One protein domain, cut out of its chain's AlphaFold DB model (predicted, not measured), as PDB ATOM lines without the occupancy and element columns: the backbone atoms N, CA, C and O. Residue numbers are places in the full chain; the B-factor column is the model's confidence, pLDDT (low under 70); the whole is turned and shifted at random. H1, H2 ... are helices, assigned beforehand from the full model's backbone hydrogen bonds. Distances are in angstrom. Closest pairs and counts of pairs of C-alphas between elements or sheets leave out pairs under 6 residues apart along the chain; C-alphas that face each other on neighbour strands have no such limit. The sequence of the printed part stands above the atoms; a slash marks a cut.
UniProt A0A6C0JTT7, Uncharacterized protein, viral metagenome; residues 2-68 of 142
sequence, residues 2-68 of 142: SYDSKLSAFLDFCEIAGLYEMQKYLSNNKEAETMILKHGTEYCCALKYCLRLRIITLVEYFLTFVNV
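AT A GLANCE: This is residues 2 to 68 of the 142 residues of an uncharacterized protein of viral metagenome (UniProt A0A6C0JTT7). The longest helix, H1, makes one layer with H2, and this layer faces a second one, the helical hairpin of H4 and H5, so that H1 packs on H4 and H2 meets H5. The short helix H3 runs across one end from the layer of H1 and H2 to that of H4 and H5, and its end packs on H4. The printed part has 67 residues with five named helices, H1 to H5 in chain order, and no named strand; its class is all helix. It is compact, with a radius of gyration of the C-alphas of 10.9 A, and rounded, spanning 30 by 24 by 21 A.

IN THESE COORDINATES: Find C-alpha 5 at (67.124, 74.298, 83.149); from there H1, residues 5 to 16, runs 16.5 A to C-alpha 16 at (55.701, 68.486, 72.816). Next look at H2, residues 19 to 28, which is 14.5 A long, and at H3, residues 30 to 37, which is 11.4 A long. Between H3 and the next helix, residues 38 to 39 pair as strands do with residues 42 to 43, antiparallel. H4, residues 45 to 53, is 12.5 A long. H5, residues 56 to 63, is 10.7 A long and ends at C-alpha 63, (43.915, 79.662, 82.690).

HOW THE PARTS SIT: Start at H1, where residues 11 to 15 alone touch H4; the closest C-alphas, of Leu 11 and Ala 46, are 6.5 A apart. These two helices run the same way at a tilt of 36 degrees, only just steep. With residues 7 to 10 alone, H1 only just touches H3, with 3 pairs of C-alphas within 8 A, the closest being those of Leu 7 and Met 35 at 7.2 A; the two are about perpendicular at 79 degrees. H1 and H2 are close but not clearly touching, their closest C-alphas, of Cys 14 and Met 22, being 7.1 A apart. Moving outward, H3 touches H4 at a steep tilt of 64 degrees, with the C-alphas of Ile 36 and Ala 46 closest at 5.1 A. H2 and H3 touch only at the corner, and only just, with 3 pairs of C-alphas within 8 A; those of Leu 26 and Ala 32 are closest at 5.9 A. In the hairpin of H4 and H5, the helices run opposite ways at a shallow tilt of 17 degrees, and the closest C-alphas, of Cys 50 and Val 59, are 6.1 A apart. H2 and H5 only just touch, with 3 pairs of C-alphas within 8 A, closest at Leu 19 and Leu 58, 6.4 A, while H2 and H4 are apart. In H1, H3, H4 and H5 every O i to N i+4 pair is within hydrogen-bond range; in H2 it is 5 of 6.

THE WHOLE: Look to Ser 2 and Tyr 20 for the two C-alphas farthest apart, at 31.0 A. The printed part has no cut, and none of its links is long; the link from H3 to H4, 7 residues, is short, and the other three are tight. The mean pLDDT of the printed part is 86.5, and residues 2 to 3 are under 70.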
ATOM      1  N   SER A   2      72.003  82.511  85.328       44.69
ATOM      2  CA  SER A   2      71.953  81.048  85.250       44.69
ATOM      3  C   SER A   2      70.758  80.689  84.369       44.69
ATOM      4  O   SER A   2      69.666  81.202  84.582       44.69
ATOM      5  N   TYR A   3      71.005  79.899  83.328       52.62
ATOM      6  CA  TYR A   3      69.959  79.336  82.484       52.62
ATOM      7  C   TYR A   3      69.147  78.380  83.366       52.62
ATOM      8  O   TYR A   3      69.701  77.377  83.822       52.62
ATOM      9  N   ASP A   4      67.896  78.717  83.693       78.12
ATOM     10  CA  ASP A   4      67.072  77.852  84.539       78.12
ATOM     11  C   ASP A   4      66.612  76.642  83.719       78.12
ATOM     12  O   ASP A   4      65.661  76.687  82.933       78.12
ATOM     13  N   SER A   5      67.353  75.545  83.870       80.19
ATOM     14  CA  SER A   5      67.124  74.298  83.149       80.19
ATOM     15  C   SER A   5      65.770  73.668  83.469       80.19
ATOM     16  O   SER A   5      65.245  72.937  82.631       80.19
ATOM     17  N   LYS A   6      65.175  73.965  84.635       82.25
ATOM     18  CA  LYS A   6      63.857  73.441  85.005       82.25
ATOM     19  C   LYS A   6      62.753  74.150  84.234       82.25
ATOM     20  O   LYS A   6      61.877  73.473  83.705       82.25
ATOM     21  N   LEU A   7      62.814  75.483  84.129       83.19
ATOM     22  CA  LEU A   7      61.849  76.224  83.314       83.19
ATOM     23  C   LEU A   7      61.957  75.811  81.846       83.19
ATOM     24  O   LEU A   7      60.938  75.504  81.241       83.19
ATOM     25  N   SER A   8      63.172  75.745  81.291       84.31
ATOM     26  CA  SER A   8      63.366  75.322  79.895       84.31
ATOM     27  C   SER A   8      62.751  73.946  79.644       84.31
ATOM     28  O   SER A   8      61.927  73.810  78.750       84.31
ATOM     29  N   ALA A   9      63.061  72.955  80.489       87.25
ATOM     30  CA  ALA A   9      62.511  71.610  80.347       87.25
ATOM     31  C   ALA A   9      60.978  71.577  80.467       87.25
ATOM     32  O   ALA A   9      60.322  70.811  79.763       87.25
ATOM     33  N   PHE A  10      60.392  72.406  81.337       87.94
ATOM     34  CA  PHE A  10      58.940  72.515  81.456       87.94
ATOM     35  C   PHE A  10      58.300  73.137  80.206       87.94
ATOM     36  O   PHE A  10      57.278  72.643  79.736       87.94
ATOM     37  N   LEU A  11      58.903  74.184  79.639       87.56
ATOM     38  CA  LEU A  11      58.413  74.825  78.416       87.56
ATOM     39  C   LEU A  11      58.559  73.910  77.192       87.56
ATOM     40  O   LEU A  11      57.618  73.809  76.405       87.56
ATOM     41  N   ASP A  12      59.673  73.186  77.082       89.00
ATOM     42  CA  ASP A  12      59.879  72.161  76.053       89.00
ATOM     43  C   ASP A  12      58.816  71.055  76.177       89.00
ATOM     44  O   ASP A  12      58.231  70.610  75.188       89.00
ATOM     45  N   PHE A  13      58.494  70.649  77.410       88.88
ATOM     46  CA  PHE A  13      57.411  69.702  77.660       88.88
ATOM     47  C   PHE A  13      56.044  70.273  77.259       88.88
ATOM     48  O   PHE A  13      55.262  69.550  76.657       88.88
ATOM     49  N   CYS A  14      55.759  71.556  77.501       87.50
ATOM     50  CA  CYS A  14      54.522  72.199  77.032       87.50
ATOM     51  C   CYS A  14      54.384  72.194  75.503       87.50
ATOM     52  O   CYS A  14      53.275  72.150  74.985       87.50
ATOM     53  N   GLU A  15      55.493  72.273  74.773       87.69
ATOM     54  CA  GLU A  15      55.484  72.289  73.310       87.69
ATOM     55  C   GLU A  15      55.214  70.906  72.707       87.69
ATOM     56  O   GLU A  15      54.527  70.790  71.692       87.69
ATOM     57  N   ILE A  16      55.738  69.856  73.343       88.75
ATOM     58  CA  ILE A  16      55.701  68.486  72.816       88.75
ATOM     59  C   ILE A  16      54.519  67.691  73.391       88.75
ATOM     60  O   ILE A  16      53.941  66.844  72.707       88.75
ATOM     61  N   ALA A  17      54.165  67.925  74.654       83.62
ATOM     62  CA  ALA A  17      53.137  67.168  75.347       83.62
ATOM     63  C   ALA A  17      51.732  67.607  74.919       83.62
ATOM     64  O   ALA A  17      51.375  68.784  74.946       83.62
ATOM     65  N   GLY A  18      50.886  66.629  74.598       87.50
ATOM     66  CA  GLY A  18      49.449  66.863  74.504       87.50
ATOM     67  C   GLY A  18      48.836  67.166  75.877       87.50
ATOM     68  O   GLY A  18      49.416  66.859  76.920       87.50
ATOM     69  N   LEU A  19      47.610  67.700  75.875       90.44
ATOM     70  CA  LEU A  19      46.870  68.065  77.092       90.44
ATOM     71  C   LEU A  19      46.830  66.935  78.136       90.44
ATOM     72  O   LEU A  19      47.031  67.188  79.319       90.44
ATOM     73  N   TYR A  20      46.614  65.690  77.698       92.19
ATOM     74  CA  TYR A  20      46.558  64.525  78.585       92.19
ATOM     75  C   TYR A  20      47.868  64.299  79.356       92.19
ATOM     76  O   TYR A  20      47.853  64.114  80.573       92.19
ATOM     77  N   GLU A  21      49.012  64.355  78.669       92.38
ATOM     78  CA  GLU A  21      50.315  64.167  79.314       92.38
ATOM     79  C   GLU A  21      50.657  65.346  80.231       92.38
ATOM     80  O   GLU A  21      51.213  65.139  81.307       92.38
ATOM     81  N   MET A  22      50.242  66.567  79.874       91.56
ATOM     82  CA  MET A  22      50.371  67.732  80.753       91.56
ATOM     83  C   MET A  22      49.556  67.571  82.043       91.56
ATOM     84  O   MET A  22      50.081  67.758  83.138       91.56
ATOM     85  N   GLN A  23      48.290  67.161  81.934       92.19
ATOM     86  CA  GLN A  23      47.426  66.902  83.090       92.19
ATOM     87  C   GLN A  23      48.006  65.821  84.005       92.19
ATOM     88  O   GLN A  23      48.018  65.965  85.229       92.19
ATOM     89  N   LYS A  24      48.526  64.741  83.415       91.56
ATOM     90  CA  LYS A  24      49.192  63.663  84.149       91.56
ATOM     91  C   LYS A  24      50.493  64.127  84.807       91.56
ATOM     92  O   LYS A  24      50.809  63.683  85.907       91.56
ATOM     93  N   TYR A  25      51.259  64.997  84.156       89.50
ATOM     94  CA  TYR A  25      52.488  65.544  84.723       89.50
ATOM     95  C   TYR A  25      52.198  66.416  85.950       89.50
ATOM     96  O   TYR A  25      52.788  66.197  87.006       89.50
ATOM     97  N   LEU A  26      51.240  67.343  85.843       89.38
ATOM     98  CA  LEU A  26      50.872  68.247  86.938       89.38
ATOM     99  C   LEU A  26      50.252  67.511  88.129       89.38
ATOM    100  O   LEU A  26      50.598  67.808  89.269       89.38
ATOM    101  N   SER A  27      49.415  66.495  87.888       88.25
ATOM    102  CA  SER A  27      48.799  65.723  88.978       88.25
ATOM    103  C   SER A  27      49.818  64.987  89.855       88.25
ATOM    104  O   SER A  27      49.545  64.720  91.026       88.25
ATOM    105  N   ASN A  28      51.008  64.707  89.316       86.81
ATOM    106  CA  ASN A  28      52.107  64.063  90.031       86.81
ATOM    107  C   ASN A  28      53.194  65.048  90.493       86.81
ATOM    108  O   ASN A  28      54.125  64.636  91.183       86.81
ATOM    109  N   ASN A  29      53.100  66.333  90.130       83.00
ATOM    110  CA  ASN A  29      54.146  67.317  90.390       83.00
ATOM    111  C   ASN A  29      53.576  68.694  90.776       83.00
ATOM    112  O   ASN A  29      53.396  69.576  89.938       83.00
ATOM    113  N   LYS A  30      53.386  68.914  92.080       79.56
ATOM    114  CA  LYS A  30      52.919  70.206  92.618       79.56
ATOM    115  C   LYS A  30      53.887  71.369  92.366       79.56
ATOM    116  O   LYS A  30      53.454  72.516  92.283       79.56
ATOM    117  N   GLU A  31      55.190  71.107  92.227       80.62
ATOM    118  CA  GLU A  31      56.147  72.165  91.871       80.62
ATOM    119  C   GLU A  31      55.891  72.687  90.450       80.62
ATOM    120  O   GLU A  31      56.076  73.874  90.185       80.62
ATOM    121  N   ALA A  32      55.399  71.834  89.548       79.69
ATOM    122  CA  ALA A  32      55.075  72.231  88.183       79.69
ATOM    123  C   ALA A  32      53.840  73.144  88.101       79.69
ATOM    124  O   ALA A  32      53.820  74.057  87.278       79.69
ATOM    125  N   GLU A  33      52.857  72.994  88.997       83.00
ATOM    126  CA  GLU A  33      51.762  73.973  89.118       83.00
ATOM    127  C   GLU A  33      52.300  75.361  89.479       83.00
ATOM    128  O   GLU A  33      51.868  76.377  88.931       83.00
ATOM    129  N   THR A  34      53.311  75.409  90.354       83.88
ATOM    130  CA  THR A  34      53.969  76.672  90.700       83.88
ATOM    131  C   THR A  34      54.657  77.272  89.478       83.88
ATOM    132  O   THR A  34      54.555  78.477  89.285       83.88
ATOM    133  N   MET A  35      55.271  76.460  88.611       82.38
ATOM    134  CA  MET A  35      55.899  76.927  87.364       82.38
ATOM    135  C   MET A  35      54.902  77.486  86.338       82.38
ATOM    136  O   MET A  35      55.281  78.357  85.553       82.38
ATOM    137  N   ILE A  36      53.635  77.048  86.352       85.00
ATOM    138  CA  ILE A  36      52.576  77.669  85.536       85.00
ATOM    139  C   ILE A  36      52.338  79.106  85.995       85.00
ATOM    140  O   ILE A  36      52.266  80.025  85.177       85.00
ATOM    141  N   LEU A  37      52.233  79.293  87.312       85.81
ATOM    142  CA  LEU A  37      51.916  80.582  87.914       85.81
ATOM    143  C   LEU A  37      53.110  81.527  87.920       85.81
ATOM    144  O   LEU A  37      52.949  82.709  87.644       85.81
ATOM    145  N   LYS A  38      54.303  81.045  88.263       85.88
ATOM    146  CA  LYS A  38      55.468  81.893  88.501       85.88
ATOM    147  C   LYS A  38      56.780  81.139  88.330       85.88
ATOM    148  O   LYS A  38      56.948  80.021  88.810       85.88
ATOM    149  N   HIS A  39      57.768  81.821  87.768       81.69
ATOM    150  CA  HIS A  39      59.151  81.381  87.791       81.69
ATOM    151  C   HIS A  39      60.081  82.540  88.175       81.69
ATOM    152  O   HIS A  39      60.174  83.554  87.486       81.69
ATOM    153  N   GLY A  40      60.756  82.423  89.323       80.44
ATOM    154  CA  GLY A  40      61.578  83.506  89.864       80.44
ATOM    155  C   GLY A  40      60.745  84.754  90.184       80.44
ATOM    156  O   GLY A  40      59.927  84.743  91.108       80.44
ATOM    157  N   THR A  41      60.971  85.841  89.442       77.50
ATOM    158  CA  THR A  41      60.199  87.096  89.552       77.50
ATOM    159  C   THR A  41      59.123  87.228  88.478       77.50
ATOM    160  O   THR A  41      58.233  88.061  88.622       77.50
ATOM    161  N   GLU A  42      59.155  86.383  87.450       76.38
ATOM    162  CA  GLU A  42      58.217  86.432  86.341       76.38
ATOM    163  C   GLU A  42      56.953  85.631  86.666       76.38
ATOM    164  O   GLU A  42      57.016  84.490  87.126       76.38
ATOM    165  N   TYR A  43      55.791  86.234  86.428       82.25
ATOM    166  CA  TYR A  43      54.489  85.599  86.603       82.25
ATOM    167  C   TYR A  43      53.950  85.136  85.240       82.25
ATOM    168  O   TYR A  43      54.115  85.825  84.230       82.25
ATOM    169  N   CYS A  44      53.305  83.969  85.212       86.62
ATOM    170  CA  CYS A  44      52.651  83.371  84.045       86.62
ATOM    171  C   CYS A  44      53.567  83.109  82.827       86.62
ATOM    172  O   CYS A  44      53.119  83.197  81.680       86.62
ATOM    173  N   CYS A  45      54.840  82.753  83.041       85.44
ATOM    174  CA  CYS A  45      55.792  82.439  81.962       85.44
ATOM    175  C   CYS A  45      55.285  81.326  81.035       85.44
ATOM    176  O   CYS A  45      55.401  81.430  79.814       85.44
ATOM    177  N   ALA A  46      54.688  80.281  81.613       88.88
ATOM    178  CA  ALA A  46      54.156  79.149  80.864       88.88
ATOM    179  C   ALA A  46      52.989  79.559  79.957       88.88
ATOM    180  O   ALA A  46      52.963  79.208  78.779       88.88
ATOM    181  N   LEU A  47      52.069  80.385  80.472       91.06
ATOM    182  CA  LEU A  47      50.973  80.944  79.681       91.06
ATOM    183  C   LEU A  47      51.513  81.807  78.534       91.06
ATOM    184  O   LEU A  47      51.135  81.584  77.386       91.06
ATOM    185  N   LYS A  48      52.451  82.729  78.805       89.38
ATOM    186  CA  LYS A  48      53.114  83.544  77.766       89.38
ATOM    187  C   LYS A  48      53.734  82.673  76.666       89.38
ATOM    188  O   LYS A  48      53.593  82.972  75.480       89.38
ATOM    189  N   TYR A  49      54.389  81.579  77.048       89.12
ATOM    190  CA  TYR A  49      54.990  80.639  76.108       89.12
ATOM    191  C   TYR A  49      53.940  79.925  75.242       89.12
ATOM    192  O   TYR A  49      54.061  79.919  74.015       89.12
ATOM    193  N   CYS A  50      52.870  79.399  75.847       90.62
ATOM    194  CA  CYS A  50      51.772  78.747  75.126       90.62
ATOM    195  C   CYS A  50      51.043  79.698  74.168       90.62
ATOM    196  O   CYS A  50      50.664  79.278  73.074       90.62
ATOM    197  N   LEU A  51      50.895  80.975  74.535       91.50
ATOM    198  CA  LEU A  51      50.338  82.010  73.659       91.50
ATOM    199  C   LEU A  51      51.212  82.222  72.419       91.50
ATOM    200  O   LEU A  51      50.704  82.190  71.300       91.50
ATOM    201  N   ARG A  52      52.536  82.334  72.597       88.75
ATOM    202  CA  ARG A  52      53.497  82.469  71.489       88.75
ATOM    203  C   ARG A  52      53.448  81.280  70.527       88.75
ATOM    204  O   ARG A  52      53.569  81.461  69.315       88.75
ATOM    205  N   LEU A  53      53.284  80.072  71.068       89.75
ATOM    206  CA  LEU A  53      53.181  78.833  70.294       89.75
ATOM    207  C   LEU A  53      51.769  78.548  69.759       89.75
ATOM    208  O   LEU A  53      51.611  77.687  68.898       89.75
ATOM    209  N   ARG A  54      50.758  79.296  70.214       91.75
ATOM    210  CA  ARG A  54      49.341  79.164  69.839       91.75
ATOM    211  C   ARG A  54      48.711  77.820  70.195       91.75
ATOM    212  O   ARG A  54      47.863  77.304  69.467       91.75
ATOM    213  N   ILE A  55      49.109  77.257  71.329       91.94
ATOM    214  CA  ILE A  55      48.586  75.974  71.807       91.94
ATOM    215  C   ILE A  55      47.301  76.233  72.601       91.94
ATOM    216  O   ILE A  55      47.332  76.331  73.825       91.94
ATOM    217  N   ILE A  56      46.169  76.372  71.896       93.38
ATOM    218  CA  ILE A  56      44.860  76.731  72.483       93.38
ATOM    219  C   ILE A  56      44.511  75.866  73.697       93.38
ATOM    220  O   ILE A  56      44.181  76.395  74.753       93.38
ATOM    221  N   THR A  57      44.636  74.546  73.569       94.06
ATOM    222  CA  THR A  57      44.244  73.603  74.623       94.06
ATOM    223  C   THR A  57      45.040  73.795  75.914       94.06
ATOM    224  O   THR A  57      44.493  73.644  77.004       94.06
ATOM    225  N   LEU A  58      46.322  74.159  75.812       93.50
ATOM    226  CA  LEU A  58      47.144  74.474  76.978       93.50
ATOM    227  C   LEU A  58      46.872  75.876  77.517       93.50
ATOM    228  O   LEU A  58      46.938  76.063  78.725       93.50
ATOM    229  N   VAL A  59      46.519  76.844  76.665       94.12
ATOM    230  CA  VAL A  59      46.070  78.172  77.118       94.12
ATOM    231  C   VAL A  59      44.820  78.031  77.984       94.12
ATOM    232  O   VAL A  59      44.820  78.500  79.119       94.12
ATOM    233  N   GLU A  60      43.789  77.336  77.496       94.88
ATOM    234  CA  GLU A  60      42.560  77.075  78.258       94.88
ATOM    235  C   GLU A  60      42.864  76.363  79.575       94.88
ATOM    236  O   GLU A  60      42.386  76.766  80.634       94.88
ATOM    237  N   TYR A  61      43.707  75.332  79.523       94.31
ATOM    238  CA  TYR A  61      44.057  74.570  80.710       94.31
ATOM    239  C   TYR A  61      44.853  75.394  81.730       94.31
ATOM    240  O   TYR A  61      44.536  75.367  82.917       94.31
ATOM    241  N   PHE A  62      45.844  76.177  81.305       93.50
ATOM    242  CA  PHE A  62      46.646  77.004  82.211       93.50
ATOM    243  C   PHE A  62      45.833  78.137  82.837       93.50
ATOM    244  O   PHE A  62      46.047  78.460  84.006       93.50
ATOM    245  N   LEU A  63      44.844  78.681  82.124       93.88
ATOM    246  CA  LEU A  63      43.915  79.662  82.690       93.88
ATOM    247  C   LEU A  63      43.080  79.107  83.854       93.88
ATOM    248  O   LEU A  63      42.639  79.886  84.694       93.88
ATOM    249  N   THR A  64      42.933  77.782  83.987       93.00
ATOM    250  CA  THR A  64      42.286  77.188  85.175       93.00
ATOM    251  C   THR A  64      43.098  77.371  86.463       93.00
ATOM    252  O   THR A  64      42.525  77.365  87.550       93.00
ATOM    253  N   PHE A  65      44.412  77.593  86.350       91.06
ATOM    254  CA  PHE A  65      45.304  77.878  87.477       91.06
ATOM    255  C   PHE A  65      45.516  79.388  87.666       91.06
ATOM    256  O   PHE A  65      45.638  79.874  88.791       91.06
ATOM    257  N   VAL A  66      45.546  80.151  86.570       90.88
ATOM    258  CA  VAL A  66      45.820  81.594  86.587       90.88
ATOM    259  C   VAL A  66      44.580  82.371  87.031       90.88
ATOM    260  O   VAL A  66      43.674  82.635  86.247       90.88
ATOM    261  N   ASN A  67      44.543  82.806  88.293       88.12
ATOM    262  CA  ASN A  67      43.401  83.584  88.786       88.12
ATOM    263  C   ASN A  67      43.311  84.981  88.149       88.12
ATOM    264  O   ASN A  67      42.216  85.453  87.881       88.12
ATOM    265  N   VAL A  68      44.443  85.639  87.902       91.06
ATOM    266  CA  VAL A  68      44.503  86.995  87.340       91.06
ATOM    267  C   VAL A  68      45.553  87.022  86.236       91.06
ATOM    268  O   VAL A  68      46.671  86.562  86.455       91.06
TER     269      VAL A  68